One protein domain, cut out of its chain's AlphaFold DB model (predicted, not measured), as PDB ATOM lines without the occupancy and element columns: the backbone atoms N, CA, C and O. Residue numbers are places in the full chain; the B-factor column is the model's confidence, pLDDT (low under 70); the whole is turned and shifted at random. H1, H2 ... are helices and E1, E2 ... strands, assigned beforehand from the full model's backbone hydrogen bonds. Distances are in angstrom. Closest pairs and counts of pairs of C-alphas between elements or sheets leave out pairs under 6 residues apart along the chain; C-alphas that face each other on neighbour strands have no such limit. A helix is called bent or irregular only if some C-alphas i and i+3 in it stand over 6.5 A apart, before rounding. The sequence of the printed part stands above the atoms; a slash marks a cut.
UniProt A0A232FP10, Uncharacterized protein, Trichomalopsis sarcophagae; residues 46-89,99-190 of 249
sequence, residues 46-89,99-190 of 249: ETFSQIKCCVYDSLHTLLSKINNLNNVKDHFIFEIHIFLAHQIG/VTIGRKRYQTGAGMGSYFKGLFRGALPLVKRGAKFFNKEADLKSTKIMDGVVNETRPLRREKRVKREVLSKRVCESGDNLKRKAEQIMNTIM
ATOM      1  N   GLU A  46     -61.739 -47.998 -26.800       53.25
ATOM      2  CA  GLU A  46     -60.329 -48.379 -26.895       53.25
ATOM      3  C   GLU A  46     -59.963 -48.890 -28.298       53.25
ATOM      4  O   GLU A  46     -58.975 -48.442 -28.896       53.25
ATOM      5  N   THR A  47     -60.810 -49.737 -28.893       52.34
ATOM      6  CA  THR A  47     -60.590 -50.259 -30.256       52.34
ATOM      7  C   THR A  47     -60.611 -49.149 -31.312       52.34
ATOM      8  O   THR A  47     -59.794 -49.149 -32.240       52.34
ATOM      9  N   PHE A  48     -61.466 -48.138 -31.143       52.50
ATOM     10  CA  PHE A  48     -61.524 -46.994 -32.053       52.50
ATOM     11  C   PHE A  48     -60.273 -46.103 -31.968       52.50
ATOM     12  O   PHE A  48     -59.777 -45.624 -32.996       52.50
ATOM     13  N   SER A  49     -59.717 -45.919 -30.765       62.66
ATOM     14  CA  SER A  49     -58.453 -45.194 -30.566       62.66
ATOM     15  C   SER A  49     -57.271 -45.915 -31.216       62.66
ATOM     16  O   SER A  49     -56.482 -45.280 -31.921       62.66
ATOM     17  N   GLN A  50     -57.181 -47.240 -31.076       55.34
ATOM     18  CA  GLN A  50     -56.123 -48.027 -31.720       55.34
ATOM     19  C   GLN A  50     -56.211 -47.958 -33.254       55.34
ATOM     20  O   GLN A  50     -55.199 -47.740 -33.928       55.34
ATOM     21  N   ILE A  51     -57.421 -48.047 -33.822       54.94
ATOM     22  CA  ILE A  51     -57.644 -47.911 -35.271       54.94
ATOM     23  C   ILE A  51     -57.243 -46.511 -35.761       54.94
ATOM     24  O   ILE A  51     -56.592 -46.397 -36.804       54.94
ATOM     25  N   LYS A  52     -57.566 -45.449 -35.008       68.31
ATOM     26  CA  LYS A  52     -57.141 -44.075 -35.330       68.31
ATOM     27  C   LYS A  52     -55.618 -43.945 -35.366       68.31
ATOM     28  O   LYS A  52     -55.100 -43.432 -36.359       68.31
ATOM     29  N   CYS A  53     -54.913 -44.448 -34.354       61.78
ATOM     30  CA  CYS A  53     -53.450 -44.377 -34.286       61.78
ATOM     31  C   CYS A  53     -52.784 -45.116 -35.461       61.78
ATOM     32  O   CYS A  53     -51.952 -44.537 -36.162       61.78
ATOM     33  N   CYS A  54     -53.218 -46.345 -35.771       54.91
ATOM     34  CA  CYS A  54     -52.649 -47.122 -36.879       54.91
ATOM     35  C   CYS A  54     -52.871 -46.473 -38.258       54.91
ATOM     36  O   CYS A  54     -52.005 -46.544 -39.142       54.91
ATOM     37  N   VAL A  55     -54.030 -45.839 -38.462       67.50
ATOM     38  CA  VAL A  55     -54.333 -45.102 -39.697       67.50
ATOM     39  C   VAL A  55     -53.470 -43.843 -39.796       67.50
ATOM     40  O   VAL A  55     -52.979 -43.538 -40.885       67.50
ATOM     41  N   TYR A  56     -53.220 -43.162 -38.674       72.75
ATOM     42  CA  TYR A  56     -52.403 -41.951 -38.619       72.75
ATOM     43  C   TYR A  56     -50.939 -42.217 -38.977       72.75
ATOM     44  O   TYR A  56     -50.386 -41.534 -39.841       72.75
ATOM     45  N   ASP A  57     -50.337 -43.262 -38.412       72.44
ATOM     46  CA  ASP A  57     -48.942 -43.628 -38.690       72.44
ATOM     47  C   ASP A  57     -48.739 -44.059 -40.149       72.44
ATOM     48  O   ASP A  57     -47.744 -43.711 -40.801       72.44
ATOM     49  N   SER A  58     -49.727 -44.770 -40.698       74.75
ATOM     50  CA  SER A  58     -49.743 -45.188 -42.102       74.75
ATOM     51  C   SER A  58     -49.875 -43.988 -43.043       74.75
ATOM     52  O   SER A  58     -49.149 -43.902 -44.038       74.75
ATOM     53  N   LEU A  59     -50.754 -43.034 -42.719       73.94
ATOM     54  CA  LEU A  59     -50.918 -41.782 -43.461       73.94
ATOM     55  C   LEU A  59     -49.668 -40.914 -43.389       73.94
ATOM     56  O   LEU A  59     -49.224 -40.406 -44.413       73.94
ATOM     57  N   HIS A  60     -49.064 -40.787 -42.212       76.69
ATOM     58  CA  HIS A  60     -47.846 -40.014 -42.018       76.69
ATOM     59  C   HIS A  60     -46.673 -40.610 -42.811       76.69
ATOM     60  O   HIS A  60     -45.933 -39.892 -43.488       76.69
ATOM     61  N   THR A  61     -46.551 -41.940 -42.827       77.94
ATOM     62  CA  THR A  61     -45.559 -42.655 -43.643       77.94
ATOM     63  C   THR A  61     -45.823 -42.519 -45.146       77.94
ATOM     64  O   THR A  61     -44.888 -42.410 -45.943       77.94
ATOM     65  N   LEU A  62     -47.090 -42.516 -45.565       75.19
ATOM     66  CA  LEU A  62     -47.466 -42.300 -46.962       75.19
ATOM     67  C   LEU A  62     -47.158 -40.857 -47.396       75.19
ATOM     68  O   LEU A  62     -46.533 -40.643 -48.433       75.19
ATOM     69  N   LEU A  63     -47.532 -39.873 -46.577       74.12
ATOM     70  CA  LEU A  63     -47.281 -38.452 -46.815       74.12
ATOM     71  C   LEU A  63     -45.780 -38.139 -46.839       74.12
ATOM     72  O   LEU A  63     -45.338 -37.362 -47.686       74.12
ATOM     73  N   SER A  64     -44.977 -38.784 -45.987       71.75
ATOM     74  CA  SER A  64     -43.519 -38.622 -45.997       71.75
ATOM     75  C   SER A  64     -42.866 -39.213 -47.252       71.75
ATOM     76  O   SER A  64     -41.919 -38.624 -47.771       71.75
ATOM     77  N   LYS A  65     -43.409 -40.303 -47.810       72.56
ATOM     78  CA  LYS A  65     -42.992 -40.833 -49.123       72.56
ATOM     79  C   LYS A  65     -43.428 -39.942 -50.289       72.56
ATOM     80  O   LYS A  65     -42.698 -39.832 -51.273       72.56
ATOM     81  N   ILE A  66     -44.587 -39.292 -50.183       71.00
ATOM     82  CA  ILE A  66     -45.136 -38.398 -51.218       71.00
ATOM     83  C   ILE A  66     -44.501 -36.993 -51.164       71.00
ATOM     84  O   ILE A  66     -44.645 -36.228 -52.113       71.00
ATOM     85  N   ASN A  67     -43.708 -36.653 -50.137       63.00
ATOM     86  CA  ASN A  67     -43.020 -35.353 -50.026       63.00
ATOM     87  C   ASN A  67     -42.092 -34.993 -51.205       63.00
ATOM     88  O   ASN A  67     -41.727 -33.831 -51.332       63.00
ATOM     89  N   ASN A  68     -41.736 -35.937 -52.084       69.00
ATOM     90  CA  ASN A  68     -41.009 -35.641 -53.326       69.00
ATOM     91  C   ASN A  68     -41.909 -35.165 -54.488       69.00
ATOM     92  O   ASN A  68     -41.404 -34.772 -55.537       69.00
ATOM     93  N   LEU A  69     -43.236 -35.189 -54.330       68.25
ATOM     94  CA  LEU A  69     -44.227 -34.849 -55.356       68.25
ATOM     95  C   LEU A  69     -45.101 -33.683 -54.872       68.25
ATOM     96  O   LEU A  69     -46.292 -33.848 -54.605       68.25
ATOM     97  N   ASN A  70     -44.500 -32.492 -54.778       73.88
ATOM     98  CA  ASN A  70     -45.142 -31.273 -54.261       73.88
ATOM     99  C   ASN A  70     -46.525 -30.989 -54.882       73.88
ATOM    100  O   ASN A  70     -47.434 -30.577 -54.174       73.88
ATOM    101  N   ASN A  71     -46.732 -31.300 -56.166       71.94
ATOM    102  CA  ASN A  71     -48.005 -31.035 -56.850       71.94
ATOM    103  C   ASN A  71     -49.108 -32.070 -56.554       71.94
ATOM    104  O   ASN A  71     -50.289 -31.762 -56.675       71.94
ATOM    105  N   VAL A  72     -48.742 -33.303 -56.189       68.19
ATOM    106  CA  VAL A  72     -49.706 -34.376 -55.869       68.19
ATOM    107  C   VAL A  72     -50.087 -34.318 -54.392       68.19
ATOM    108  O   VAL A  72     -51.225 -34.612 -54.026       68.19
ATOM    109  N   LYS A  73     -49.143 -33.881 -53.553       72.81
ATOM    110  CA  LYS A  73     -49.311 -33.734 -52.110       72.81
ATOM    111  C   LYS A  73     -50.475 -32.806 -51.754       72.81
ATOM    112  O   LYS A  73     -51.319 -33.198 -50.956       72.81
ATOM    113  N   ASP A  74     -50.562 -31.632 -52.374       72.94
ATOM    114  CA  ASP A  74     -51.602 -30.648 -52.043       72.94
ATOM    115  C   ASP A  74     -53.010 -31.134 -52.421       72.94
ATOM    116  O   ASP A  74     -53.954 -30.951 -51.653       72.94
ATOM    117  N   HIS A  75     -53.150 -31.831 -53.555       72.31
ATOM    118  CA  HIS A  75     -54.423 -32.434 -53.961       72.31
ATOM    119  C   HIS A  75     -54.837 -33.565 -53.010       72.31
ATOM    120  O   HIS A  75     -55.992 -33.645 -52.601       72.31
ATOM    121  N   PHE A  76     -53.886 -34.416 -52.617       73.19
ATOM    122  CA  PHE A  76     -54.152 -35.562 -51.750       73.19
ATOM    123  C   PHE A  76     -54.482 -35.137 -50.311       73.19
ATOM    124  O   PHE A  76     -55.408 -35.670 -49.705       73.19
ATOM    125  N   ILE A  77     -53.776 -34.134 -49.777       76.12
ATOM    126  CA  ILE A  77     -54.055 -33.559 -48.452       76.12
ATOM    127  C   ILE A  77     -55.429 -32.885 -48.435       76.12
ATOM    128  O   ILE A  77     -56.199 -33.099 -47.499       76.12
ATOM    129  N   PHE A  78     -55.764 -32.115 -49.474       74.06
ATOM    130  CA  PHE A  78     -57.075 -31.476 -49.592       74.06
ATOM    131  C   PHE A  78     -58.217 -32.505 -49.614       74.06
ATOM    132  O   PHE A  78     -59.240 -32.329 -48.951       74.06
ATOM    133  N   GLU A  79     -58.023 -33.615 -50.324       70.94
ATOM    134  CA  GLU A  79     -59.010 -34.686 -50.461       70.94
ATOM    135  C   GLU A  79     -59.190 -35.493 -49.161       70.94
ATOM    136  O   GLU A  79     -60.323 -35.759 -48.752       70.94
ATOM    137  N   ILE A  80     -58.098 -35.790 -48.445       74.19
ATOM    138  CA  ILE A  80     -58.145 -36.421 -47.112       74.19
ATOM    139  C   ILE A  80     -58.831 -35.506 -46.093       74.19
ATOM    140  O   ILE A  80     -59.631 -35.981 -45.286       74.19
ATOM    141  N   HIS A  81     -58.559 -34.200 -46.133       71.88
ATOM    142  CA  HIS A  81     -59.153 -33.235 -45.210       71.88
ATOM    143  C   HIS A  81     -60.676 -33.134 -45.387       71.88
ATOM    144  O   HIS A  81     -61.413 -33.153 -44.403       71.88
ATOM    145  N   ILE A  82     -61.161 -33.111 -46.636       71.38
ATOM    146  CA  ILE A  82     -62.602 -33.161 -46.936       71.38
ATOM    147  C   ILE A  82     -63.226 -34.456 -46.406       71.38
ATOM    148  O   ILE A  82     -64.335 -34.427 -45.878       71.38
ATOM    149  N   PHE A  83     -62.525 -35.585 -46.523       67.62
ATOM    150  CA  PHE A  83     -63.019 -36.872 -46.041       67.62
ATOM    151  C   PHE A  83     -63.093 -36.941 -44.506       67.62
ATOM    152  O   PHE A  83     -64.112 -37.375 -43.970       67.62
ATOM    153  N   LEU A  84     -62.063 -36.471 -43.789       70.19
ATOM    154  CA  LEU A  84     -62.061 -36.437 -42.319       70.19
ATOM    155  C   LEU A  84     -63.113 -35.470 -41.760       70.19
ATOM    156  O   LEU A  84     -63.846 -35.841 -40.847       70.19
ATOM    157  N   ALA A  85     -63.233 -34.268 -42.333       62.47
ATOM    158  CA  ALA A  85     -64.235 -33.287 -41.911       62.47
ATOM    159  C   ALA A  85     -65.673 -33.794 -42.116       62.47
ATOM    160  O   ALA A  85     -66.568 -33.440 -41.357       62.47
ATOM    161  N   HIS A  86     -65.889 -34.649 -43.118       58.66
ATOM    162  CA  HIS A  86     -67.180 -35.287 -43.360       58.66
ATOM    163  C   HIS A  86     -67.492 -36.368 -42.314       58.66
ATOM    164  O   HIS A  86     -68.630 -36.463 -41.879       58.66
ATOM    165  N   GLN A  87     -66.505 -37.157 -41.873       60.59
ATOM    166  CA  GLN A  87     -66.744 -38.217 -40.882       60.59
ATOM    167  C   GLN A  87     -66.945 -37.692 -39.455       60.59
ATOM    168  O   GLN A  87     -67.657 -38.321 -38.686       60.59
ATOM    169  N   ILE A  88     -66.356 -36.545 -39.105       55.28
ATOM    170  CA  ILE A  88     -66.505 -35.940 -37.767       55.28
ATOM    171  C   ILE A  88     -67.894 -35.288 -37.580       55.28
ATOM    172  O   ILE A  88     -68.298 -35.021 -36.457       55.28
ATOM    173  N   GLY A  89     -68.651 -35.056 -38.659       53.09
ATOM    174  CA  GLY A  89     -69.978 -34.428 -38.610       53.09
ATOM    175  C   GLY A  89     -71.172 -35.382 -38.741       53.09
ATOM    176  O   GLY A  89     -72.236 -34.920 -39.142       53.09
ATOM    177  N   VAL A  99     -74.242 -29.889 -43.692       48.41
ATOM    178  CA  VAL A  99     -72.974 -29.690 -42.977       48.41
ATOM    179  C   VAL A  99     -72.604 -28.212 -43.078       48.41
ATOM    180  O   VAL A  99     -72.501 -27.645 -44.175       48.41
ATOM    181  N   THR A 100     -72.411 -27.567 -41.930       46.38
ATOM    182  CA  THR A 100     -72.009 -26.157 -41.862       46.38
ATOM    183  C   THR A 100     -70.543 -26.086 -41.459       46.38
ATOM    184  O   THR A 100     -70.192 -26.415 -40.332       46.38
ATOM    185  N   ILE A 101     -69.675 -25.662 -42.380       46.34
ATOM    186  CA  ILE A 101     -68.263 -25.382 -42.084       46.34
ATOM    187  C   ILE A 101     -68.108 -23.858 -42.105       46.34
ATOM    188  O   ILE A 101     -68.187 -23.218 -43.158       46.34
ATOM    189  N   GLY A 102     -67.950 -23.257 -40.924       69.69
ATOM    190  CA  GLY A 102     -67.958 -21.800 -40.748       69.69
ATOM    191  C   GLY A 102     -69.346 -21.178 -40.969       69.69
ATOM    192  O   GLY A 102     -70.356 -21.738 -40.563       69.69
ATOM    193  N   ARG A 103     -69.426 -20.004 -41.621       53.38
ATOM    194  CA  ARG A 103     -70.707 -19.324 -41.941       53.38
ATOM    195  C   ARG A 103     -71.379 -19.809 -43.237       53.38
ATOM    196  O   ARG A 103     -72.395 -19.246 -43.640       53.38
ATOM    197  N   LYS A 104     -70.822 -20.812 -43.930       41.31
ATOM    198  CA  LYS A 104     -71.376 -21.336 -45.190       41.31
ATOM    199  C   LYS A 104     -72.047 -22.688 -44.965       41.31
ATOM    200  O   LYS A 104     -71.430 -23.623 -44.464       41.31
ATOM    201  N   ARG A 105     -73.315 -22.778 -45.378       50.31
ATOM    202  CA  ARG A 105     -74.101 -24.017 -45.394       50.31
ATOM    203  C   ARG A 105     -73.854 -24.748 -46.710       50.31
ATOM    204  O   ARG A 105     -74.095 -24.177 -47.776       50.31
ATOM    205  N   TYR A 106     -73.382 -25.987 -46.639       52.31
ATOM    206  CA  TYR A 106     -73.250 -26.865 -47.799       52.31
ATOM    207  C   TYR A 106     -74.435 -27.833 -47.802       52.31
ATOM    208  O   TYR A 106     -74.694 -28.510 -46.813       52.31
ATOM    209  N   GLN A 107     -75.192 -27.863 -48.900       50.81
ATOM    210  CA  GLN A 107     -76.317 -28.782 -49.054       50.81
ATOM    211  C   GLN A 107     -75.768 -30.187 -49.321       50.81
ATOM    212  O   GLN A 107     -75.146 -30.423 -50.362       50.81
ATOM    213  N   THR A 108     -75.989 -31.117 -48.390       52.03
ATOM    214  CA  THR A 108     -75.546 -32.516 -48.484       52.03
ATOM    215  C   THR A 108     -76.487 -33.284 -49.420       52.03
ATOM    216  O   THR A 108     -77.225 -34.179 -49.026       52.03
ATOM    217  N   GLY A 109     -76.523 -32.906 -50.698       53.28
ATOM    218  CA  GLY A 109     -77.227 -33.667 -51.730       53.28
ATOM    219  C   GLY A 109     -76.316 -34.758 -52.273       53.28
ATOM    220  O   GLY A 109     -75.247 -34.409 -52.758       53.28
ATOM    221  N   ALA A 110     -76.717 -36.040 -52.182       56.50
ATOM    222  CA  ALA A 110     -76.049 -37.225 -52.765       56.50
ATOM    223  C   ALA A 110     -74.522 -37.060 -52.924       56.50
ATOM    224  O   ALA A 110     -73.961 -37.233 -54.008       56.50
ATOM    225  N   GLY A 111     -73.880 -36.598 -51.847       59.34
ATOM    226  CA  GLY A 111     -72.611 -35.890 -51.939       59.34
ATOM    227  C   GLY A 111     -71.472 -36.808 -52.343       59.34
ATOM    228  O   GLY A 111     -71.606 -38.033 -52.352       59.34
ATOM    229  N   MET A 112     -70.315 -36.207 -52.607       59.25
ATOM    230  CA  MET A 112     -69.049 -36.879 -52.925       59.25
ATOM    231  C   MET A 112     -68.718 -38.048 -51.974       59.25
ATOM    232  O   MET A 112     -68.045 -38.992 -52.378       59.25
ATOM    233  N   GLY A 113     -69.259 -38.051 -50.749       67.00
ATOM    234  CA  GLY A 113     -69.204 -39.192 -49.829       67.00
ATOM    235  C   GLY A 113     -69.755 -40.501 -50.410       67.00
ATOM    236  O   GLY A 113     -69.169 -41.550 -50.180       67.00
ATOM    237  N   SER A 114     -70.807 -40.468 -51.234       71.19
ATOM    238  CA  SER A 114     -71.326 -41.656 -51.935       71.19
ATOM    239  C   SER A 114     -70.343 -42.195 -52.983       71.19
ATOM    240  O   SER A 114     -70.161 -43.409 -53.103       71.19
ATOM    241  N   TYR A 115     -69.647 -41.296 -53.685       70.50
ATOM    242  CA  TYR A 115     -68.596 -41.635 -54.642       70.50
ATOM    243  C   TYR A 115     -67.386 -42.257 -53.938       70.50
ATOM    244  O   TYR A 115     -66.946 -43.337 -54.327       70.50
ATOM    245  N   PHE A 116     -66.906 -41.646 -52.850       70.19
ATOM    246  CA  PHE A 116     -65.808 -42.201 -52.056       70.19
ATOM    247  C   PHE A 116     -66.194 -43.517 -51.388       70.19
ATOM    248  O   PHE A 116     -65.412 -44.461 -51.428       70.19
ATOM    249  N   LYS A 117     -67.414 -43.645 -50.860       76.44
ATOM    250  CA  LYS A 117     -67.919 -44.912 -50.314       76.44
ATOM    251  C   LYS A 117     -67.889 -46.018 -51.372       76.44
ATOM    252  O   LYS A 117     -67.466 -47.129 -51.066       76.44
ATOM    253  N   GLY A 118     -68.263 -45.719 -52.619       74.31
ATOM    254  CA  GLY A 118     -68.125 -46.647 -53.746       74.31
ATOM    255  C   GLY A 118     -66.666 -46.968 -54.091       74.31
ATOM    256  O   GLY A 118     -66.316 -48.138 -54.260       74.31
ATOM    257  N   LEU A 119     -65.806 -45.948 -54.129       76.31
ATOM    258  CA  LEU A 119     -64.382 -46.076 -54.442       76.31
ATOM    259  C   LEU A 119     -63.650 -46.933 -53.401       76.31
ATOM    260  O   LEU A 119     -62.964 -47.884 -53.765       76.31
ATOM    261  N   PHE A 120     -63.846 -46.662 -52.110       77.25
ATOM    262  CA  PHE A 120     -63.255 -47.440 -51.025       77.25
ATOM    263  C   PHE A 120     -63.834 -48.852 -50.974       77.25
ATOM    264  O   PHE A 120     -63.075 -49.805 -50.830       77.25
ATOM    265  N   ARG A 121     -65.141 -49.044 -51.183       80.00
ATOM    266  CA  ARG A 121     -65.729 -50.394 -51.193       80.00
ATOM    267  C   ARG A 121     -65.184 -51.264 -52.336       80.00
ATOM    268  O   ARG A 121     -65.038 -52.469 -52.147       80.00
ATOM    269  N   GLY A 122     -64.839 -50.667 -53.481       77.25
ATOM    270  CA  GLY A 122     -64.206 -51.363 -54.609       77.25
ATOM    271  C   GLY A 122     -62.685 -51.524 -54.487       77.25
ATOM    272  O   GLY A 122     -62.147 -52.577 -54.829       77.25
ATOM    273  N   ALA A 123     -61.982 -50.509 -53.979       73.25
ATOM    274  CA  ALA A 123     -60.518 -50.480 -53.925       73.25
ATOM    275  C   ALA A 123     -59.940 -51.143 -52.666       73.25
ATOM    276  O   ALA A 123     -58.873 -51.754 -52.729       73.25
ATOM    277  N   LEU A 124     -60.632 -51.088 -51.525       70.69
ATOM    278  CA  LEU A 124     -60.143 -51.648 -50.261       70.69
ATOM    279  C   LEU A 124     -59.870 -53.167 -50.337       70.69
ATOM    280  O   LEU A 124     -58.831 -53.596 -49.827       70.69
ATOM    281  N   PRO A 125     -60.698 -53.999 -51.009       79.25
ATOM    282  CA  PRO A 125     -60.377 -55.411 -51.221       79.25
ATOM    283  C   PRO A 125     -59.118 -55.627 -52.071       79.25
ATOM    284  O   PRO A 125     -58.363 -56.569 -51.819       79.25
ATOM    285  N   LEU A 126     -58.865 -54.754 -53.053       79.06
ATOM    286  CA  LEU A 126     -57.675 -54.810 -53.908       79.06
ATOM    287  C   LEU A 126     -56.417 -54.422 -53.130       79.06
ATOM    288  O   LEU A 126     -55.413 -55.124 -53.222       79.06
ATOM    289  N   VAL A 127     -56.491 -53.382 -52.295       75.56
ATOM    290  CA  VAL A 127     -55.390 -52.976 -51.408       75.56
ATOM    291  C   VAL A 127     -55.089 -54.074 -50.383       75.56
ATOM    292  O   VAL A 127     -53.930 -54.454 -50.219       75.56
ATOM    293  N   LYS A 128     -56.118 -54.669 -49.758       75.19
ATOM    294  CA  LYS A 128     -55.943 -55.807 -48.835       75.19
ATOM    295  C   LYS A 128     -55.343 -57.036 -49.528       75.19
ATOM    296  O   LYS A 128     -54.516 -57.722 -48.927       75.19
ATOM    297  N   ARG A 129     -55.728 -57.331 -50.777       78.31
ATOM    298  CA  ARG A 129     -55.105 -58.410 -51.569       78.31
ATOM    299  C   ARG A 129     -53.656 -58.085 -51.920       78.31
ATOM    300  O   ARG A 129     -52.801 -58.939 -51.713       78.31
ATOM    301  N   GLY A 130     -53.372 -56.866 -52.376       71.50
ATOM    302  CA  GLY A 130     -52.021 -56.413 -52.707       71.50
ATOM    303  C   GLY A 130     -51.069 -56.507 -51.515       71.50
ATOM    304  O   GLY A 130     -50.000 -57.095 -51.635       71.50
ATOM    305  N   ALA A 131     -51.492 -56.041 -50.337       66.25
ATOM    306  CA  ALA A 131     -50.692 -56.117 -49.111       66.25
ATOM    307  C   ALA A 131     -50.306 -57.562 -48.734       66.25
ATOM    308  O   ALA A 131     -49.174 -57.819 -48.328       66.25
ATOM    309  N   LYS A 132     -51.208 -58.534 -48.938       71.12
ATOM    310  CA  LYS A 132     -50.902 -59.959 -48.711       71.12
ATOM    311  C   LYS A 132     -49.884 -60.519 -49.709       71.12
ATOM    312  O   LYS A 132     -49.113 -61.399 -49.336       71.12
ATOM    313  N   PHE A 133     -49.875 -60.037 -50.952       71.50
ATOM    314  CA  PHE A 133     -48.886 -60.445 -51.955       71.50
ATOM    315  C   PHE A 133     -47.503 -59.863 -51.656       71.50
ATOM    316  O   PHE A 133     -46.523 -60.605 -51.675       71.50
ATOM    317  N   PHE A 134     -47.430 -58.582 -51.281       56.69
ATOM    318  CA  PHE A 134     -46.161 -57.954 -50.913       56.69
ATOM    319  C   PHE A 134     -45.521 -58.592 -49.674       56.69
ATOM    320  O   PHE A 134     -44.307 -58.772 -49.663       56.69
ATOM    321  N   ASN A 135     -46.310 -59.002 -48.675       56.72
ATOM    322  CA  ASN A 135     -45.762 -59.682 -47.496       56.72
ATOM    323  C   ASN A 135     -45.190 -61.065 -47.833       56.72
ATOM    324  O   ASN A 135     -44.078 -61.380 -47.427       56.72
ATOM    325  N   LYS A 136     -45.889 -61.866 -48.648       68.31
ATOM    326  CA  LYS A 136     -45.387 -63.194 -49.043       68.31
ATOM    327  C   LYS A 136     -44.113 -63.116 -49.876       68.31
ATOM    328  O   LYS A 136     -43.233 -63.957 -49.728       68.31
ATOM    329  N   GLU A 137     -44.011 -62.123 -50.753       59.72
ATOM    330  CA  GLU A 137     -42.834 -61.953 -51.600       59.72
ATOM    331  C   GLU A 137     -41.651 -61.344 -50.835       59.72
ATOM    332  O   GLU A 137     -40.506 -61.735 -51.071       59.72
ATOM    333  N   ALA A 138     -41.911 -60.462 -49.865       54.97
ATOM    334  CA  ALA A 138     -40.896 -59.973 -48.938       54.97
ATOM    335  C   ALA A 138     -40.346 -61.098 -48.044       54.97
ATOM    336  O   ALA A 138     -39.129 -61.181 -47.880       54.97
ATOM    337  N   ASP A 139     -41.201 -61.999 -47.551       60.69
ATOM    338  CA  ASP A 139     -40.791 -63.147 -46.730       60.69
ATOM    339  C   ASP A 139     -39.986 -64.186 -47.532       60.69
ATOM    340  O   ASP A 139     -38.978 -64.717 -47.060       60.69
ATOM    341  N   LEU A 140     -40.357 -64.437 -48.791       66.94
ATOM    342  CA  LEU A 140     -39.612 -65.342 -49.681       66.94
ATOM    343  C   LEU A 140     -38.248 -64.777 -50.111       66.94
ATOM    344  O   LEU A 140     -37.287 -65.528 -50.294       66.94
ATOM    345  N   LYS A 141     -38.132 -63.453 -50.271       64.50
ATOM    346  CA  LYS A 141     -36.843 -62.806 -50.563       64.50
ATOM    347  C   LYS A 141     -35.972 -62.668 -49.316       64.50
ATOM    348  O   LYS A 141     -34.756 -62.812 -49.427       64.50
ATOM    349  N   SER A 142     -36.560 -62.407 -48.148       50.78
ATOM    350  CA  SER A 142     -35.815 -62.271 -46.893       50.78
ATOM    351  C   SER A 142     -35.218 -63.608 -46.450       50.78
ATOM    352  O   SER A 142     -34.048 -63.641 -46.074       50.78
ATOM    353  N   THR A 143     -35.946 -64.717 -46.609       63.22
ATOM    354  CA  THR A 143     -35.450 -66.076 -46.322       63.22
ATOM    355  C   THR A 143     -34.254 -66.464 -47.194       63.22
ATOM    356  O   THR A 143     -33.240 -66.914 -46.662       63.22
ATOM    357  N   LYS A 144     -34.283 -66.179 -48.506       66.75
ATOM    358  CA  LYS A 144     -33.126 -66.395 -49.403       66.75
ATOM    359  C   LYS A 144     -31.896 -65.546 -49.051       66.75
ATOM    360  O   LYS A 144     -30.771 -65.971 -49.294       66.75
ATOM    361  N   ILE A 145     -32.094 -64.351 -48.493       60.56
ATOM    362  CA  ILE A 145     -30.996 -63.480 -48.046       60.56
ATOM    363  C   ILE A 145     -30.459 -63.939 -46.682       60.56
ATOM    364  O   ILE A 145     -29.252 -63.882 -46.455       60.56
ATOM    365  N   MET A 146     -31.317 -64.422 -45.780       56.69
ATOM    366  CA  MET A 146     -30.903 -64.937 -44.471       56.69
ATOM    367  C   MET A 146     -30.046 -66.202 -44.591       56.69
ATOM    368  O   MET A 146     -29.044 -66.295 -43.884       56.69
ATOM    369  N   ASP A 147     -30.364 -67.100 -45.526       59.88
ATOM    370  CA  ASP A 147     -29.547 -68.293 -45.792       59.88
ATOM    371  C   ASP A 147     -28.144 -67.936 -46.320       59.88
ATOM    372  O   ASP A 147     -27.144 -68.521 -45.904       59.88
ATOM    373  N   GLY A 148     -28.037 -66.903 -47.165       57.44
ATOM    374  CA  GLY A 148     -26.742 -66.388 -47.629       57.44
ATOM    375  C   GLY A 148     -25.943 -65.657 -46.540       57.44
ATOM    376  O   GLY A 148     -24.724 -65.787 -46.459       57.44
ATOM    377  N   VAL A 149     -26.618 -64.917 -45.652       56.19
ATOM    378  CA  VAL A 149     -25.981 -64.135 -44.574       56.19
ATOM    379  C   VAL A 149     -25.482 -65.010 -43.422       56.19
ATOM    380  O   VAL A 149     -24.498 -64.652 -42.768       56.19
ATOM    381  N   VAL A 150     -26.134 -66.141 -43.147       57.25
ATOM    382  CA  VAL A 150     -25.686 -67.068 -42.096       57.25
ATOM    383  C   VAL A 150     -24.396 -67.793 -42.504       57.25
ATOM    384  O   VAL A 150     -23.563 -68.049 -41.632       57.25
ATOM    385  N   ASN A 151     -24.163 -68.023 -43.803       53.72
ATOM    386  CA  ASN A 151     -23.017 -68.804 -44.282       53.72
ATOM    387  C   ASN A 151     -21.759 -67.975 -44.652       53.72
ATOM    388  O   ASN A 151     -20.669 -68.525 -44.757       53.72
ATOM    389  N   GLU A 152     -21.857 -66.643 -44.754       53.03
ATOM    390  CA  GLU A 152     -20.711 -65.733 -44.956       53.03
ATOM    391  C   GLU A 152     -20.467 -64.832 -43.730       53.03
ATOM    392  O   GLU A 152     -20.536 -63.600 -43.775       53.03
ATOM    393  N   THR A 153     -20.173 -65.418 -42.570       52.94
ATOM    394  CA  THR A 153     -19.786 -64.636 -41.386       52.94
ATOM    395  C   THR A 153     -18.299 -64.756 -41.090       52.94
ATOM    396  O   THR A 153     -17.886 -65.706 -40.433       52.94
ATOM    397  N   ARG A 154     -17.502 -63.723 -41.430       53.66
ATOM    398  CA  ARG A 154     -16.396 -63.311 -40.532       53.66
ATOM    399  C   ARG A 154     -15.818 -61.879 -40.577       53.66
ATOM    400  O   ARG A 154     -15.175 -61.567 -39.580       53.66
ATOM    401  N   PRO A 155     -16.093 -60.942 -41.518       51.47
ATOM    402  CA  PRO A 155     -15.601 -59.559 -41.341       51.47
ATOM    403  C   PRO A 155     -16.672 -58.483 -41.042       51.47
ATOM    404  O   PRO A 155     -16.380 -57.510 -40.348       51.47
ATOM    405  N   LEU A 156     -17.937 -58.646 -41.449       56.50
ATOM    406  CA  LEU A 156     -18.927 -57.544 -41.427       56.50
ATOM    407  C   LEU A 156     -19.560 -57.216 -40.058       56.50
ATOM    408  O   LEU A 156     -20.274 -56.218 -39.917       56.50
ATOM    409  N   ARG A 157     -19.310 -58.019 -39.014       56.84
ATOM    410  CA  ARG A 157     -19.840 -57.741 -37.665       56.84
ATOM    411  C   ARG A 157     -19.143 -56.570 -36.970       56.84
ATOM    412  O   ARG A 157     -19.761 -55.945 -36.111       56.84
ATOM    413  N   ARG A 158     -17.895 -56.250 -37.332       59.09
ATOM    414  CA  ARG A 158     -17.160 -55.131 -36.719       59.09
ATOM    415  C   ARG A 158     -17.611 -53.781 -37.272       59.09
ATOM    416  O   ARG A 158     -17.863 -52.867 -36.498       59.09
ATOM    417  N   GLU A 159     -17.842 -53.686 -38.577       62.88
ATOM    418  CA  GLU A 159     -18.231 -52.420 -39.209       62.88
ATOM    419  C   GLU A 159     -19.635 -51.949 -38.788       62.88
ATOM    420  O   GLU A 159     -19.853 -50.765 -38.520       62.88
ATOM    421  N   LYS A 160     -20.589 -52.882 -38.638       69.69
ATOM    422  CA  LYS A 160     -21.943 -52.551 -38.157       69.69
ATOM    423  C   LYS A 160     -21.955 -52.033 -36.715       69.69
ATOM    424  O   LYS A 160     -22.809 -51.211 -36.394       69.69
ATOM    425  N   ARG A 161     -21.029 -52.479 -35.856       70.75
ATOM    426  CA  ARG A 161     -20.919 -51.981 -34.472       70.75
ATOM    427  C   ARG A 161     -20.402 -50.545 -34.439       70.75
ATOM    428  O   ARG A 161     -21.051 -49.694 -33.840       70.75
ATOM    429  N   VAL A 162     -19.346 -50.253 -35.198       74.25
ATOM    430  CA  VAL A 162     -18.764 -48.901 -35.280       74.25
ATOM    431  C   VAL A 162     -19.776 -47.888 -35.826       74.25
ATOM    432  O   VAL A 162     -19.952 -46.815 -35.252       74.25
ATOM    433  N   LYS A 163     -20.520 -48.233 -36.886       81.31
ATOM    434  CA  LYS A 163     -21.563 -47.342 -37.432       81.31
ATOM    435  C   LYS A 163     -22.687 -47.057 -36.429       81.31
ATOM    436  O   LYS A 163     -23.167 -45.926 -36.370       81.31
ATOM    437  N   ARG A 164     -23.088 -48.048 -35.622       79.50
ATOM    438  CA  ARG A 164     -24.102 -47.860 -34.571       79.50
ATOM    439  C   ARG A 164     -23.616 -46.924 -33.469       79.50
ATOM    440  O   ARG A 164     -24.372 -46.055 -33.054       79.50
ATOM    441  N   GLU A 165     -22.369 -47.064 -33.033       85.25
ATOM    442  CA  GLU A 165     -21.789 -46.208 -31.991       85.25
ATOM    443  C   GLU A 165     -21.659 -44.754 -32.449       85.25
ATOM    444  O   GLU A 165     -22.021 -43.839 -31.710       85.25
ATOM    445  N   VAL A 166     -21.218 -44.530 -33.690       87.81
ATOM    446  CA  VAL A 166     -21.085 -43.180 -34.260       87.81
ATOM    447  C   VAL A 166     -22.445 -42.486 -34.407       87.81
ATOM    448  O   VAL A 166     -22.543 -41.276 -34.197       87.81
ATOM    449  N   LEU A 167     -23.495 -43.224 -34.776       83.19
ATOM    450  CA  LEU A 167     -24.851 -42.673 -34.847       83.19
ATOM    451  C   LEU A 167     -25.430 -42.415 -33.455       83.19
ATOM    452  O   LEU A 167     -25.996 -41.350 -33.236       83.19
ATOM    453  N   SER A 168     -25.236 -43.343 -32.514       86.38
ATOM    454  CA  SER A 168     -25.700 -43.194 -31.130       86.38
ATOM    455  C   SER A 168     -25.119 -41.938 -30.473       86.38
ATOM    456  O   SER A 168     -25.867 -41.124 -29.936       86.38
ATOM    457  N   LYS A 169     -23.806 -41.701 -30.623       91.06
ATOM    458  CA  LYS A 169     -23.149 -40.488 -30.108       91.06
ATOM    459  C   LYS A 169     -23.753 -39.202 -30.679       91.06
ATOM    460  O   LYS A 169     -24.084 -38.302 -29.916       91.06
ATOM    461  N   ARG A 170     -23.973 -39.143 -31.997       87.44
ATOM    462  CA  ARG A 170     -24.571 -37.961 -32.647       87.44
ATOM    463  C   ARG A 170     -26.011 -37.698 -32.211       87.44
ATOM    464  O   ARG A 170     -26.399 -36.540 -32.081       87.44
ATOM    465  N   VAL A 171     -26.803 -38.749 -31.997       88.75
ATOM    466  CA  VAL A 171     -28.184 -38.607 -31.517       88.75
ATOM    467  C   VAL A 171     -28.200 -38.053 -30.092       88.75
ATOM    468  O   VAL A 171     -28.943 -37.108 -29.832       88.75
ATOM    469  N   CYS A 172     -27.342 -38.563 -29.204       90.44
ATOM    470  CA  CYS A 172     -27.225 -38.043 -27.839       90.44
ATOM    471  C   CYS A 172     -26.760 -36.575 -27.817       90.44
ATOM    472  O   CYS A 172     -27.423 -35.740 -27.209       90.44
ATOM    473  N   GLU A 173     -25.701 -36.226 -28.558       91.88
ATOM    474  CA  GLU A 173     -25.196 -34.842 -28.643       91.88
ATOM    475  C   GLU A 173     -26.250 -33.860 -29.184       91.88
ATOM    476  O   GLU A 173     -26.356 -32.722 -28.721       91.88
ATOM    477  N   SER A 174     -27.056 -34.282 -30.164       89.94
ATOM    478  CA  SER A 174     -28.153 -33.456 -30.674       89.94
ATOM    479  C   SER A 174     -29.265 -33.266 -29.637       89.94
ATOM    480  O   SER A 174     -29.847 -32.180 -29.574       89.94
ATOM    481  N   GLY A 175     -29.563 -34.297 -28.842       93.88
ATOM    482  CA  GLY A 175     -30.539 -34.234 -27.753       93.88
ATOM    483  C   GLY A 175     -30.124 -33.250 -26.660       93.88
ATOM    484  O   GLY A 175     -30.909 -32.378 -26.287       93.88
ATOM    485  N   ASP A 176     -28.866 -33.312 -26.224       94.88
ATOM    486  CA  ASP A 176     -28.334 -32.420 -25.187       94.88
ATOM    487  C   ASP A 176     -28.296 -30.955 -25.644       94.88
ATOM    488  O   ASP A 176     -28.625 -30.042 -24.880       94.88
ATOM    489  N   ASN A 177     -27.962 -30.709 -26.915       94.06
ATOM    490  CA  ASN A 177     -28.000 -29.364 -27.490       94.06
ATOM    491  C   ASN A 177     -29.424 -28.792 -27.545       94.06
ATOM    492  O   ASN A 177     -29.614 -27.597 -27.302       94.06
ATOM    493  N   LEU A 178     -30.422 -29.625 -27.856       93.81
ATOM    494  CA  LEU A 178     -31.823 -29.208 -27.858       93.81
ATOM    495  C   LEU A 178     -32.306 -28.908 -26.436       93.81
ATOM    496  O   LEU A 178     -32.923 -27.866 -26.213       93.81
ATOM    497  N   LYS A 179     -31.959 -29.770 -25.473       96.56
ATOM    498  CA  LYS A 179     -32.273 -29.581 -24.054       96.56
ATOM    499  C   LYS A 179     -31.704 -28.262 -23.524       96.56
ATOM    500  O   LYS A 179     -32.447 -27.465 -22.963       96.56
ATOM    501  N   ARG A 180     -30.428 -27.971 -23.803       96.62
ATOM    502  CA  ARG A 180     -29.780 -26.716 -23.379       96.62
ATOM    503  C   ARG A 180     -30.442 -25.475 -23.989       96.62
ATOM    504  O   ARG A 180     -30.589 -24.467 -23.306       96.62
ATOM    505  N   LYS A 181     -30.862 -25.533 -25.261       95.94
ATOM    506  CA  LYS A 181     -31.607 -24.429 -25.896       95.94
ATOM    507  C   LYS A 181     -32.986 -24.227 -25.269       95.94
ATOM    508  O   LYS A 181     -33.396 -23.086 -25.087       95.94
ATOM    509  N   ALA A 182     -33.684 -25.310 -24.935       95.62
ATOM    510  CA  ALA A 182     -34.979 -25.233 -24.266       95.62
ATOM    511  C   ALA A 182     -34.851 -24.619 -22.861       95.62
ATOM    512  O   ALA A 182     -35.626 -23.732 -22.515       95.62
ATOM    513  N   GLU A 183     -33.834 -25.021 -22.094       96.06
ATOM    514  CA  GLU A 183     -33.527 -24.438 -20.780       96.06
ATOM    515  C   GLU A 183     -33.170 -22.947 -20.882       96.06
ATOM    516  O   GLU A 183     -33.664 -22.150 -20.091       96.06
ATOM    517  N   GLN A 184     -32.382 -22.539 -21.886       95.88
ATOM    518  CA  GLN A 184     -32.088 -21.119 -22.126       95.88
ATOM    519  C   GLN A 184     -33.358 -20.300 -22.367       95.88
ATOM    520  O   GLN A 184     -33.541 -19.272 -21.724       95.88
ATOM    521  N   ILE A 185     -34.249 -20.770 -23.247       94.88
ATOM    522  CA  ILE A 185     -35.519 -20.087 -23.537       94.88
ATOM    523  C   ILE A 185     -36.389 -20.012 -22.277       94.88
ATOM    524  O   ILE A 185     -36.963 -18.966 -21.986       94.88
ATOM    525  N   MET A 186     -36.465 -21.103 -21.512       94.00
ATOM    526  CA  MET A 186     -37.249 -21.153 -20.280       94.00
ATOM    527  C   MET A 186     -36.720 -20.166 -19.235       94.00
ATOM    528  O   MET A 186     -37.511 -19.440 -18.640       94.00
ATOM    529  N   ASN A 187     -35.399 -20.077 -19.068       94.00
ATOM    530  CA  ASN A 187     -34.774 -19.124 -18.153       94.00
ATOM    531  C   ASN A 187     -35.006 -17.669 -18.591       94.00
ATOM    532  O   ASN A 187     -35.277 -16.827 -17.740       94.00
ATOM    533  N   THR A 188     -34.974 -17.375 -19.898       93.50
ATOM    534  CA  THR A 188     -35.306 -16.039 -20.428       93.50
ATOM    535  C   THR A 188     -36.757 -15.635 -20.144       93.50
ATOM    536  O   THR A 188     -37.026 -14.462 -19.931       93.50
ATOM    537  N   ILE A 189     -37.697 -16.585 -20.138       90.44
ATOM    538  CA  ILE A 189     -39.120 -16.298 -19.881       90.44
ATOM    539  C   ILE A 189     -39.417 -16.222 -18.375       90.44
ATOM    540  O   ILE A 189     -40.239 -15.416 -17.948       90.44
ATOM    541  N   MET A 190     -38.765 -17.067 -17.571       87.88
ATOM    542  CA  MET A 190     -39.010 -17.185 -16.126       87.88
ATOM    543  C   MET A 190     -38.411 -16.050 -15.300       87.88
ATOM    544  O   MET A 190     -38.869 -15.818 -14.183       87.88
TER     545      MET A 190
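AT A GLANCE: This is residues 46 to 89 and 99 to 190 of the 249 residues of an uncharacterized protein of Trichomalopsis sarcophagae (UniProt A0A232FP10). A wide, open hook is made by two long helices, the bent H3 and H4, joined at a corner by residues 152 to 155, with most of the space between them empty. H1 and H2 form a narrow V set crosswise to the hook, and the small strand hairpin E1 and E2 lies beyond the H3a end. The 136 printed residues run H1, H2, E1, E2, H3, H4, mostly helix, with an antiparallel sheet E1 - E2. The whole is extended, with a radius of gyration of the C-alphas of 24.0 A and spans of 68 by 58 by 37 A.

HOW THE PARTS SIT: E1, residues 99 to 101, and E2, residues 104 to 107, form an antiparallel hairpin at 155 degrees, with N 106 and O 99 within hydrogen-bond range at 3.1 A. H3, residues 112 to 151, is one helix by its hydrogen bonds but bent: C-alphas 122 and 125 are 6.5 A apart, and arms H3a, residues 112 to 122, and H3b, residues 125 to 151, stand at a steep tilt of 47 degrees. H2, residues 70 to 87, is close to H3a but not clearly touching; their closest C-alphas, of Phe 83 and Gly 113, are 7.6 A apart. H1, residues 46 to 66, and H2 only just touch, only at the corner, with 3 pairs of C-alphas within 8 A, the closest those of Ile 66 and Lys 73 at 6.3 A; they run opposite ways at a shallow tilt of 17 degrees. H4, residues 156 to 190, is apart from H3b and H1. Every O i to N i+4 pair is within hydrogen-bond range in H1 and H3a, against 12 of 14 in H2, 20 of 23 in H3b and 29 of 31 in H4.

IN THESE COORDINATES: H1 begins at C-alpha 46, (-60.329, -48.379, -26.895), and H4, 51.7 A long, ends at C-alpha 190, (-39.010, -17.185, -16.126). H3b measures 40.3 A.

THE WHOLE: Residues 90 to 98 are not printed, and C-alphas 89 and 99 are 7.1 A apart across the cut. Mean pLDDT of the printed part is 70.2; residues 99 to 113 and 134 to 160 are among those under 70.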